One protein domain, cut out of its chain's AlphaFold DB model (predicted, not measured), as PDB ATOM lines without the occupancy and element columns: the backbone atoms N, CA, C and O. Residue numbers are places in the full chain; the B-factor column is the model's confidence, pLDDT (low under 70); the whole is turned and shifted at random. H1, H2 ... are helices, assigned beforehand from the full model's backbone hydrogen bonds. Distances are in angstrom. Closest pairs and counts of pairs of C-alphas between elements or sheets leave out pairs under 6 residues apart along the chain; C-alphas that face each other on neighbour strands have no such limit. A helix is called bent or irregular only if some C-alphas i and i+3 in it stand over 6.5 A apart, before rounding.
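This is residues 183 to 264 of the 295 residues of an uncharacterized protein of Pseudomonas sp. HMWF010 (UniProt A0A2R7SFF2). A long helix, H1, and a helix half as long by residues, H2, make an L: they meet where H1 begins, and H2 reaches away from it about perpendicularly. From the far end of H1 a long stretch with no named element, residues 223 to 243, folds back along H1 to this corner, and at the other end of the L residues 257 to 263 of H2 stick out. The printed part has 82 residues with two named helices, H1 then H2, and no named strand; the class is all helix. The whole is extended, with a radius of gyration of the C-alphas of 19.7 A and spans of 61 by 26 by 14 A.

H1, residues 183 to 222, begins at C-alpha 183 (28.240, 65.418, -13.957) and measures 55.8 A to C-alpha 222 at (3.256, 15.510, -14.275). It is irregular, C-alphas 185 and 188 being 7.5 A apart, and it has a kink of 29 degrees near residue 190. H2, residues 244 to 263, measures 28.3 A and ends at C-alpha 263 (30.676, 61.594, 10.052).

H1 touches H2 with residues 183 to 194 alone, and H2 touches H1 with residues 246 to 250 alone. Their closest C-alphas, those of Ala 190 and Asp 246, are 4.5 A apart. Their lines stand about perpendicular, at 78 degrees, though the line of H1 is a rough one. In H2 every O i to N i+4 pair is within hydrogen-bond range; in H1 34 of 36 are.

The two C-alphas farthest apart, those of Lys 223 and Gly 264, are 61.5 A apart. The link from H1 to H2, 21 residues, is long. The printed part has no cut. The mean pLDDT of the printed part is 95.7, and no printed residue is under 70.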
ATOM      1  N   ASP A 183      28.450  66.451 -14.981       96.69
ATOM      2  CA  ASP A 183      28.240  65.418 -13.957       96.69
ATOM      3  C   ASP A 183      27.110  65.813 -12.996       96.69
ATOM      4  O   ASP A 183      26.241  65.005 -12.671       96.69
ATOM      5  N   ARG A 184      27.098  67.081 -12.561       94.88
ATOM      6  CA  ARG A 184      26.069  67.612 -11.658       94.88
ATOM      7  C   ARG A 184      24.703  67.706 -12.328       94.88
ATOM      8  O   ARG A 184      23.715  67.315 -11.717       94.88
ATOM      9  N   ALA A 185      24.650  68.191 -13.568       96.81
ATOM     10  CA  ALA A 185      23.403  68.298 -14.319       96.81
ATOM     11  C   ALA A 185      22.769  66.919 -14.586       96.81
ATOM     12  O   ALA A 185      21.548  66.783 -14.551       96.81
ATOM     13  N   GLY A 186      23.591  65.888 -14.816       96.44
ATOM     14  CA  GLY A 186      23.131  64.524 -15.088       96.44
ATOM     15  C   GLY A 186      22.807  63.675 -13.851       96.44
ATOM     16  O   GLY A 186      22.160  62.634 -13.994       96.44
ATOM     17  N   LEU A 187      23.228  64.089 -12.650       97.06
ATOM     18  CA  LEU A 187      23.239  63.232 -11.459       97.06
ATOM     19  C   LEU A 187      21.860  62.690 -11.067       97.06
ATOM     20  O   LEU A 187      21.730  61.499 -10.784       97.06
ATOM     21  N   GLU A 188      20.827  63.530 -11.052       97.31
ATOM     22  CA  GLU A 188      19.487  63.086 -10.645       97.31
ATOM     23  C   GLU A 188      18.901  62.079 -11.639       97.31
ATOM     24  O   GLU A 188      18.369  61.041 -11.237       97.31
ATOM     25  N   GLY A 189      19.089  62.309 -12.941       97.81
ATOM     26  CA  GLY A 189      18.705  61.348 -13.975       97.81
ATOM     27  C   GLY A 189      19.465  60.024 -13.845       97.81
ATOM     28  O   GLY A 189      18.864  58.954 -13.959       97.81
ATOM     29  N   ALA A 190      20.765  60.082 -13.542       97.69
ATOM     30  CA  ALA A 190      21.583  58.901 -13.284       97.69
ATOM     31  C   ALA A 190      21.071  58.111 -12.066       97.69
ATOM     32  O   ALA A 190      20.829  56.907 -12.168       97.69
ATOM     33  N   LYS A 191      20.820  58.784 -10.932       98.00
ATOM     34  CA  LYS A 191      20.255  58.167  -9.717       98.00
ATOM     35  C   LYS A 191      18.907  57.497 -10.003       98.00
ATOM     36  O   LYS A 191      18.674  56.376  -9.546       98.00
ATOM     37  N   GLN A 192      18.035  58.146 -10.778       98.00
ATOM     38  CA  GLN A 192      16.731  57.600 -11.156       98.00
ATOM     39  C   GLN A 192      16.854  56.339 -12.016       98.00
ATOM     40  O   GLN A 192      16.236  55.331 -11.674       98.00
ATOM     41  N   ARG A 193      17.677  56.358 -13.075       98.06
ATOM     42  CA  ARG A 193      17.904  55.184 -13.939       98.06
ATOM     43  C   ARG A 193      18.492  54.012 -13.160       98.06
ATOM     44  O   ARG A 193      17.945  52.916 -13.207       98.06
ATOM     45  N   VAL A 194      19.533  54.253 -12.359       98.12
ATOM     46  CA  VAL A 194      20.169  53.214 -11.527       98.12
ATOM     47  C   VAL A 194      19.169  52.602 -10.543       98.12
ATOM     48  O   VAL A 194      19.118  51.383 -10.371       98.12
ATOM     49  N   ARG A 195      18.330  53.428  -9.906       97.31
ATOM     50  CA  ARG A 195      17.284  52.945  -8.998       97.31
ATOM     51  C   ARG A 195      16.207  52.152  -9.739       97.31
ATOM     52  O   ARG A 195      15.774  51.120  -9.231       97.31
ATOM     53  N   ALA A 196      15.764  52.628 -10.901       97.88
ATOM     54  CA  ALA A 196      14.754  51.959 -11.713       97.88
ATOM     55  C   ALA A 196      15.240  50.583 -12.185       97.88
ATOM     56  O   ALA A 196      14.524  49.599 -12.004       97.88
ATOM     57  N   ASP A 197      16.477  50.499 -12.681       98.00
ATOM     58  CA  ASP A 197      17.106  49.244 -13.098       98.00
ATOM     59  C   ASP A 197      17.219  48.257 -11.932       98.00
ATOM     60  O   ASP A 197      16.869  47.085 -12.076       98.00
ATOM     61  N   LYS A 198      17.638  48.733 -10.749       96.75
ATOM     62  CA  LYS A 198      17.692  47.901  -9.541       96.75
ATOM     63  C   LYS A 198      16.314  47.344  -9.175       96.75
ATOM     64  O   LYS A 198      16.181  46.145  -8.967       96.75
ATOM     65  N   LEU A 199      15.284  48.189  -9.139       97.62
ATOM     66  CA  LEU A 199      13.917  47.758  -8.822       97.62
ATOM     67  C   LEU A 199      13.359  46.781  -9.865       97.62
ATOM     68  O   LEU A 199      12.642  45.845  -9.509       97.62
ATOM     69  N   ALA A 200      13.665  46.990 -11.146       97.75
ATOM     70  CA  ALA A 200      13.267  46.080 -12.211       97.75
ATOM     71  C   ALA A 200      13.945  44.711 -12.054       97.75
ATOM     72  O   ALA A 200      13.277  43.686 -12.197       97.75
ATOM     73  N   MET A 201      15.238  44.691 -11.714       97.38
ATOM     74  CA  MET A 201      15.981  43.454 -11.472       97.38
ATOM     75  C   MET A 201      15.464  42.714 -10.233       97.38
ATOM     76  O   MET A 201      15.167  41.526 -10.327       97.38
ATOM     77  N   ASP A 202      15.247  43.415  -9.115       97.31
ATOM     78  CA  ASP A 202      14.709  42.826  -7.881       97.31
ATOM     79  C   ASP A 202      13.322  42.175  -8.142       97.31
ATOM     80  O   ASP A 202      13.035  41.060  -7.694       97.31
ATOM     81  N   ARG A 203      12.457  42.824  -8.944       97.06
ATOM     82  CA  ARG A 203      11.161  42.254  -9.374       97.06
ATOM     83  C   ARG A 203      11.328  41.026 -10.266       97.06
ATOM     84  O   ARG A 203      10.596  40.050 -10.098       97.06
ATOM     85  N   TYR A 204      12.264  41.072 -11.210       97.25
ATOM     86  CA  TYR A 204      12.566  39.948 -12.090       97.25
ATOM     87  C   TYR A 204      13.056  38.727 -11.304       97.25
ATOM     88  O   TYR A 204      12.577  37.619 -11.543       97.25
ATOM     89  N   GLU A 205      13.950  38.912 -10.331       97.06
ATOM     90  CA  GLU A 205      14.458  37.826  -9.488       97.06
ATOM     91  C   GLU A 205      13.339  37.149  -8.691       97.06
ATOM     92  O   GLU A 205      13.267  35.915  -8.647       97.06
ATOM     93  N   LEU A 206      12.416  37.942  -8.139       97.12
ATOM     94  CA  LEU A 206      11.236  37.435  -7.446       97.12
ATOM     95  C   LEU A 206      10.330  36.628  -8.391       97.12
ATOM     96  O   LEU A 206       9.977  35.486  -8.089       97.12
ATOM     97  N   GLN A 207       9.995  37.184  -9.560       96.88
ATOM     98  CA  GLN A 207       9.189  36.494 -10.573       96.88
ATOM     99  C   GLN A 207       9.842  35.186 -11.023       96.88
ATOM    100  O   GLN A 207       9.170  34.157 -11.108       96.88
ATOM    101  N   ARG A 208      11.158  35.202 -11.264       97.12
ATOM    102  CA  ARG A 208      11.942  34.027 -11.652       97.12
ATOM    103  C   ARG A 208      11.903  32.952 -10.571       97.12
ATOM    104  O   ARG A 208      11.680  31.790 -10.898       97.12
ATOM    105  N   SER A 209      12.064  33.327  -9.301       97.25
ATOM    106  CA  SER A 209      11.981  32.389  -8.174       97.25
ATOM    107  C   SER A 209      10.597  31.738  -8.080       97.25
ATOM    108  O   SER A 209      10.489  30.514  -7.977       97.25
ATOM    109  N   HIS A 210       9.523  32.527  -8.180       96.69
ATOM    110  CA  HIS A 210       8.160  31.993  -8.171       96.69
ATOM    111  C   HIS A 210       7.884  31.074  -9.362       96.69
ATOM    112  O   HIS A 210       7.313  29.999  -9.174       96.69
ATOM    113  N   TYR A 211       8.319  31.461 -10.564       96.31
ATOM    114  CA  TYR A 211       8.210  30.633 -11.763       96.31
ATOM    115  C   TYR A 211       8.936  29.294 -11.581       96.31
ATOM    116  O   TYR A 211       8.348  28.243 -11.816       96.31
ATOM    117  N   GLN A 212      10.177  29.308 -11.083       95.94
ATOM    118  CA  GLN A 212      10.959  28.092 -10.834       95.94
ATOM    119  C   GLN A 212      10.291  27.163  -9.815       95.94
ATOM    120  O   GLN A 212      10.245  25.955 -10.038       95.94
ATOM    121  N   LYS A 213       9.727  27.712  -8.730       95.88
ATOM    122  CA  LYS A 213       8.974  26.928  -7.738       95.88
ATOM    123  C   LYS A 213       7.746  26.258  -8.357       95.88
ATOM    124  O   LYS A 213       7.547  25.062  -8.158       95.88
ATOM    125  N   ARG A 214       6.948  27.004  -9.132       95.25
ATOM    126  CA  ARG A 214       5.771  26.453  -9.827       95.25
ATOM    127  C   ARG A 214       6.164  25.394 -10.854       95.25
ATOM    128  O   ARG A 214       5.551  24.334 -10.891       95.25
ATOM    129  N   LEU A 215       7.202  25.654 -11.647       95.50
ATOM    130  CA  LEU A 215       7.701  24.729 -12.664       95.50
ATOM    131  C   LEU A 215       8.177  23.412 -12.040       95.50
ATOM    132  O   LEU A 215       7.840  22.342 -12.539       95.50
ATOM    133  N   ALA A 216       8.920  23.479 -10.932       94.75
ATOM    134  CA  ALA A 216       9.371  22.295 -10.208       94.75
ATOM    135  C   ALA A 216       8.191  21.467  -9.675       94.75
ATOM    136  O   ALA A 216       8.163  20.255  -9.880       94.75
ATOM    137  N   ALA A 217       7.198  22.117  -9.058       94.31
ATOM    138  CA  ALA A 217       5.987  21.444  -8.589       94.31
ATOM    139  C   ALA A 217       5.216  20.789  -9.748       94.31
ATOM    140  O   ALA A 217       4.843  19.623  -9.657       94.31
ATOM    141  N   HIS A 218       5.051  21.497 -10.871       93.62
ATOM    142  CA  HIS A 218       4.361  20.965 -12.045       93.62
ATOM    143  C   HIS A 218       5.056  19.724 -12.613       93.62
ATOM    144  O   HIS A 218       4.390  18.722 -12.848       93.62
ATOM    145  N   ARG A 219       6.388  19.754 -12.754       95.19
ATOM    146  CA  ARG A 219       7.192  18.612 -13.228       95.19
ATOM    147  C   ARG A 219       7.099  17.396 -12.308       95.19
ATOM    148  O   ARG A 219       7.096  16.263 -12.778       95.19
ATOM    149  N   GLN A 220       7.003  17.619 -10.996       93.44
ATOM    150  CA  GLN A 220       6.784  16.539 -10.032       93.44
ATOM    151  C   GLN A 220       5.392  15.921 -10.192       93.44
ATOM    152  O   GLN A 220       5.268  14.699 -10.230       93.44
ATOM    153  N   THR A 221       4.350  16.748 -10.321       93.69
ATOM    154  CA  THR A 221       2.972  16.273 -10.503       93.69
ATOM    155  C   THR A 221       2.773  15.570 -11.847       93.69
ATOM    156  O   THR A 221       2.114  14.534 -11.896       93.69
ATOM    157  N   SER A 222       3.359  16.089 -12.929       91.44
ATOM    158  CA  SER A 222       3.256  15.510 -14.275       91.44
ATOM    159  C   SER A 222       4.169  14.301 -14.498       91.44
ATOM    160  O   SER A 222       3.999  13.598 -15.490       91.44
ATOM    161  N   LYS A 223       5.128  14.051 -13.591       92.12
ATOM    162  CA  LYS A 223       6.202  13.049 -13.736       92.12
ATOM    163  C   LYS A 223       7.019  13.210 -15.027       92.12
ATOM    164  O   LYS A 223       7.615  12.248 -15.505       92.12
ATOM    165  N   ASP A 224       7.078  14.424 -15.563       90.81
ATOM    166  CA  ASP A 224       7.873  14.770 -16.736       90.81
ATOM    167  C   ASP A 224       8.860  15.880 -16.366       90.81
ATOM    168  O   ASP A 224       8.483  17.022 -16.096       90.81
ATOM    169  N   ALA A 225      10.148  15.539 -16.370       87.56
ATOM    170  CA  ALA A 225      11.231  16.465 -16.052       87.56
ATOM    171  C   ALA A 225      11.349  17.626 -17.060       87.56
ATOM    172  O   ALA A 225      11.907  18.674 -16.720       87.56
ATOM    173  N   ASN A 226      10.810  17.459 -18.270       90.19
ATOM    174  CA  ASN A 226      10.866  18.442 -19.345       90.19
ATOM    175  C   ASN A 226       9.582  19.270 -19.475       90.19
ATOM    176  O   ASN A 226       9.574  20.236 -20.246       90.19
ATOM    177  N   ALA A 227       8.543  18.969 -18.687       88.69
ATOM    178  CA  ALA A 227       7.292  19.714 -18.713       88.69
ATOM    179  C   ALA A 227       7.532  21.213 -18.473       88.69
ATOM    180  O   ALA A 227       8.361  21.616 -17.646       88.69
ATOM    181  N   GLN A 228       6.805  22.040 -19.218       91.56
ATOM    182  CA  GLN A 228       6.754  23.491 -19.052       91.56
ATOM    183  C   GLN A 228       5.429  23.872 -18.402       91.56
ATOM    184  O   GLN A 228       4.458  23.123 -18.482       91.56
ATOM    185  N   LEU A 229       5.381  25.038 -17.758       91.12
ATOM    186  CA  LEU A 229       4.120  25.533 -17.221       91.12
ATOM    187  C   LEU A 229       3.152  25.856 -18.375       91.12
ATOM    188  O   LEU A 229       3.538  26.572 -19.303       91.12
ATOM    189  N   PRO A 230       1.903  25.359 -18.341       88.69
ATOM    190  CA  PRO A 230       0.911  25.684 -19.358       88.69
ATOM    191  C   PRO A 230       0.628  27.188 -19.380       88.69
ATOM    192  O   PRO A 230       0.386  27.785 -18.335       88.69
ATOM    193  N   ASN A 231       0.618  27.794 -20.569       87.50
ATOM    194  CA  ASN A 231       0.291  29.210 -20.790       87.50
ATOM    195  C   ASN A 231       1.178  30.230 -20.046       87.50
ATOM    196  O   ASN A 231       0.854  31.415 -20.016       87.50
ATOM    197  N   GLU A 232       2.312  29.809 -19.487       91.75
ATOM    198  CA  GLU A 232       3.268  30.696 -18.829       91.75
ATOM    199  C   GLU A 232       4.630  30.608 -19.524       91.75
ATOM    200  O   GLU A 232       5.178  29.529 -19.731       91.75
ATOM    201  N   SER A 233       5.208  31.760 -19.862       90.19
ATOM    202  CA  SER A 233       6.591  31.836 -20.340       90.19
ATOM    203  C   SER A 233       7.548  32.156 -19.188       90.19
ATOM    204  O   SER A 233       7.161  32.886 -18.268       90.19
ATOM    205  N   PRO A 234       8.813  31.697 -19.246       91.81
ATOM    206  CA  PRO A 234       9.832  32.121 -18.299       91.81
ATOM    207  C   PRO A 234       9.936  33.655 -18.239       91.81
ATOM    208  O   PRO A 234       9.978  34.300 -19.295       91.81
ATOM    209  N   PRO A 235      10.024  34.250 -17.035       94.75
ATOM    210  CA  PRO A 235      10.299  35.672 -16.891       94.75
ATOM    211  C   PRO A 235      11.563  36.061 -17.662       94.75
ATOM    212  O   PRO A 235      12.558  35.328 -17.653       94.75
ATOM    213  N   ARG A 236      11.536  37.225 -18.314       95.44
ATOM    214  CA  ARG A 236      12.677  37.764 -19.065       95.44
ATOM    215  C   ARG A 236      13.408  38.816 -18.233       95.44
ATOM    216  O   ARG A 236      12.735  39.612 -17.576       95.44
ATOM    217  N   PRO A 237      14.751  38.835 -18.255       94.56
ATOM    218  CA  PRO A 237      15.506  39.859 -17.550       94.56
ATOM    219  C   PRO A 237      15.169  41.246 -18.120       94.56
ATOM    220  O   PRO A 237      14.997  41.378 -19.337       94.56
ATOM    221  N   PRO A 238      15.059  42.276 -17.265       95.94
ATOM    222  CA  PRO A 238      14.799  43.631 -17.720       95.94
ATOM    223  C   PRO A 238      16.002  44.174 -18.497       95.94
ATOM    224  O   PRO A 238      17.151  43.815 -18.232       95.94
ATOM    225  N   LEU A 239      15.731  45.073 -19.443       95.25
ATOM    226  CA  LEU A 239      16.779  45.824 -20.123       95.25
ATOM    227  C   LEU A 239      17.320  46.898 -19.182       95.25
ATOM    228  O   LEU A 239      16.554  47.668 -18.606       95.25
ATOM    229  N   LYS A 240      18.645  46.942 -19.048       94.94
ATOM    230  CA  LYS A 240      19.343  47.960 -18.268       94.94
ATOM    231  C   LYS A 240      19.301  49.295 -19.010       94.94
ATOM    232  O   LYS A 240      19.647  49.349 -20.189       94.94
ATOM    233  N   THR A 241      18.888  50.352 -18.322       96.94
ATOM    234  CA  THR A 241      18.753  51.704 -18.882       96.94
ATOM    235  C   THR A 241      19.873  52.643 -18.441       96.94
ATOM    236  O   THR A 241      20.187  53.595 -19.153       96.94
ATOM    237  N   ALA A 242      20.497  52.383 -17.291       97.31
ATOM    238  CA  ALA A 242      21.629  53.137 -16.782       97.31
ATOM    239  C   ALA A 242      22.919  52.774 -17.528       97.31
ATOM    240  O   ALA A 242      23.288  51.601 -17.663       97.31
ATOM    241  N   SER A 243      23.644  53.803 -17.961       97.56
ATOM    242  CA  SER A 243      24.998  53.656 -18.491       97.56
ATOM    243  C   SER A 243      26.021  53.382 -17.376       97.56
ATOM    244  O   SER A 243      25.754  53.580 -16.190       97.56
ATOM    245  N   ALA A 244      27.237  52.972 -17.746       96.69
ATOM    246  CA  ALA A 244      28.335  52.830 -16.784       96.69
ATOM    247  C   ALA A 244      28.731  54.173 -16.132       96.69
ATOM    248  O   ALA A 244      29.177  54.206 -14.979       96.69
ATOM    249  N   GLU A 245      28.560  55.285 -16.856       96.19
ATOM    250  CA  GLU A 245      28.771  56.627 -16.312       96.19
ATOM    251  C   GLU A 245      27.686  56.971 -15.287       96.19
ATOM    252  O   GLU A 245      28.026  57.414 -14.193       96.19
ATOM    253  N   ASP A 246      26.415  56.646 -15.558       97.88
ATOM    254  CA  ASP A 246      25.321  56.837 -14.594       97.88
ATOM    255  C   ASP A 246      25.575  56.090 -13.282       97.88
ATOM    256  O   ASP A 246      25.437  56.649 -12.193       97.88
ATOM    257  N   GLU A 247      25.990  54.825 -13.377       97.62
ATOM    258  CA  GLU A 247      26.330  54.012 -12.209       97.62
ATOM    259  C   GLU A 247      27.495  54.603 -11.423       97.62
ATOM    260  O   GLU A 247      27.480  54.609 -10.191       97.62
ATOM    261  N   THR A 248      28.497  55.124 -12.128       97.12
ATOM    262  CA  THR A 248      29.655  55.768 -11.511       97.12
ATOM    263  C   THR A 248      29.241  57.052 -10.795       97.12
ATOM    264  O   THR A 248      29.556  57.202  -9.613       97.12
ATOM    265  N   LEU A 249      28.482  57.933 -11.449       97.75
ATOM    266  CA  LEU A 249      27.968  59.173 -10.860       97.75
ATOM    267  C   LEU A 249      27.123  58.898  -9.613       97.75
ATOM    268  O   LEU A 249      27.381  59.471  -8.552       97.75
ATOM    269  N   ALA A 250      26.159  57.981  -9.719       97.88
ATOM    270  CA  ALA A 250      25.278  57.625  -8.614       97.88
ATOM    271  C   ALA A 250      26.055  57.005  -7.444       97.88
ATOM    272  O   ALA A 250      25.818  57.371  -6.294       97.88
ATOM    273  N   ARG A 251      27.007  56.100  -7.708       97.44
ATOM    274  CA  ARG A 251      27.815  55.444  -6.666       97.44
ATOM    275  C   ARG A 251      28.675  56.443  -5.890       97.44
ATOM    276  O   ARG A 251      28.639  56.428  -4.661       97.44
ATOM    277  N   HIS A 252      29.379  57.326  -6.597       98.12
ATOM    278  CA  HIS A 252      30.189  58.385  -5.997       98.12
ATOM    279  C   HIS A 252      29.324  59.345  -5.155       98.12
ATOM    280  O   HIS A 252      29.635  59.622  -3.997       98.12
ATOM    281  N   ALA A 253      28.185  59.808  -5.689       97.75
ATOM    282  CA  ALA A 253      27.267  60.673  -4.944       97.75
ATOM    283  C   ALA A 253      26.707  59.989  -3.688       97.75
ATOM    284  O   ALA A 253      26.816  60.538  -2.598       97.75
ATOM    285  N   ASN A 254      26.205  58.759  -3.816       97.62
ATOM    286  CA  ASN A 254      25.660  58.000  -2.688       97.62
ATOM    287  C   ASN A 254      26.717  57.713  -1.611       97.62
ATOM    288  O   ASN A 254      26.383  57.657  -0.428       97.62
ATOM    289  N   SER A 255      27.983  57.510  -1.999       97.69
ATOM    290  CA  SER A 255      29.067  57.358  -1.028       97.69
ATOM    291  C   SER A 255      29.274  58.641  -0.229       97.69
ATOM    292  O   SER A 255      29.349  58.571   0.995       97.69
ATOM    293  N   ARG A 256      29.354  59.797  -0.897       97.56
ATOM    294  CA  ARG A 256      29.542  61.085  -0.217       97.56
ATOM    295  C   ARG A 256      28.361  61.442   0.670       97.56
ATOM    296  O   ARG A 256      28.583  61.840   1.806       97.56
ATOM    297  N   ASP A 257      27.138  61.238   0.184       97.62
ATOM    298  CA  ASP A 257      25.912  61.484   0.949       97.62
ATOM    299  C   ASP A 257      25.917  60.657   2.249       97.62
ATOM    300  O   ASP A 257      25.627  61.179   3.325       97.62
ATOM    301  N   ARG A 258      26.339  59.385   2.176       97.75
ATOM    302  CA  ARG A 258      26.454  58.501   3.345       97.75
ATOM    303  C   ARG A 258      27.453  59.018   4.379       97.75
ATOM    304  O   ARG A 258      27.100  59.092   5.551       97.75
ATOM    305  N   TYR A 259      28.678  59.358   3.975       98.06
ATOM    306  CA  TYR A 259      29.684  59.847   4.927       98.06
ATOM    307  C   TYR A 259      29.355  61.244   5.455       98.06
ATOM    308  O   TYR A 259      29.573  61.511   6.636       98.06
ATOM    309  N   GLN A 260      28.748  62.105   4.635       97.50
ATOM    310  CA  GLN A 260      28.273  63.409   5.086       97.50
ATOM    311  C   GLN A 260      27.258  63.252   6.223       97.50
ATOM    312  O   GLN A 260      27.317  63.991   7.200       97.50
ATOM    313  N   GLN A 261      26.360  62.269   6.117       97.69
ATOM    314  CA  GLN A 261      25.372  61.964   7.151       97.69
ATOM    315  C   GLN A 261      25.980  61.286   8.385       97.69
ATOM    316  O   GLN A 261      25.542  61.565   9.497       97.69
ATOM    317  N   SER A 262      26.959  60.389   8.217       97.00
ATOM    318  CA  SER A 262      27.473  59.577   9.328       97.00
ATOM    319  C   SER A 262      28.612  60.222  10.115       97.00
ATOM    320  O   SER A 262      28.742  59.961  11.304       97.00
ATOM    321  N   ILE A 263      29.472  60.998   9.449       97.19
ATOM    322  CA  ILE A 263      30.676  61.594  10.052       97.19
ATOM    323  C   ILE A 263      30.813  63.096   9.771       97.19
ATOM    324  O   ILE A 263      31.822  63.677  10.139       97.19
ATOM    325  N   GLY A 264      29.855  63.730   9.086       96.69
ATOM    326  CA  GLY A 264      29.888  65.172   8.809       96.69
ATOM    327  C   GLY A 264      30.782  65.603   7.639       96.69
ATOM    328  O   GLY A 264      30.827  66.793   7.324       96.69
TER     329      GLY A 264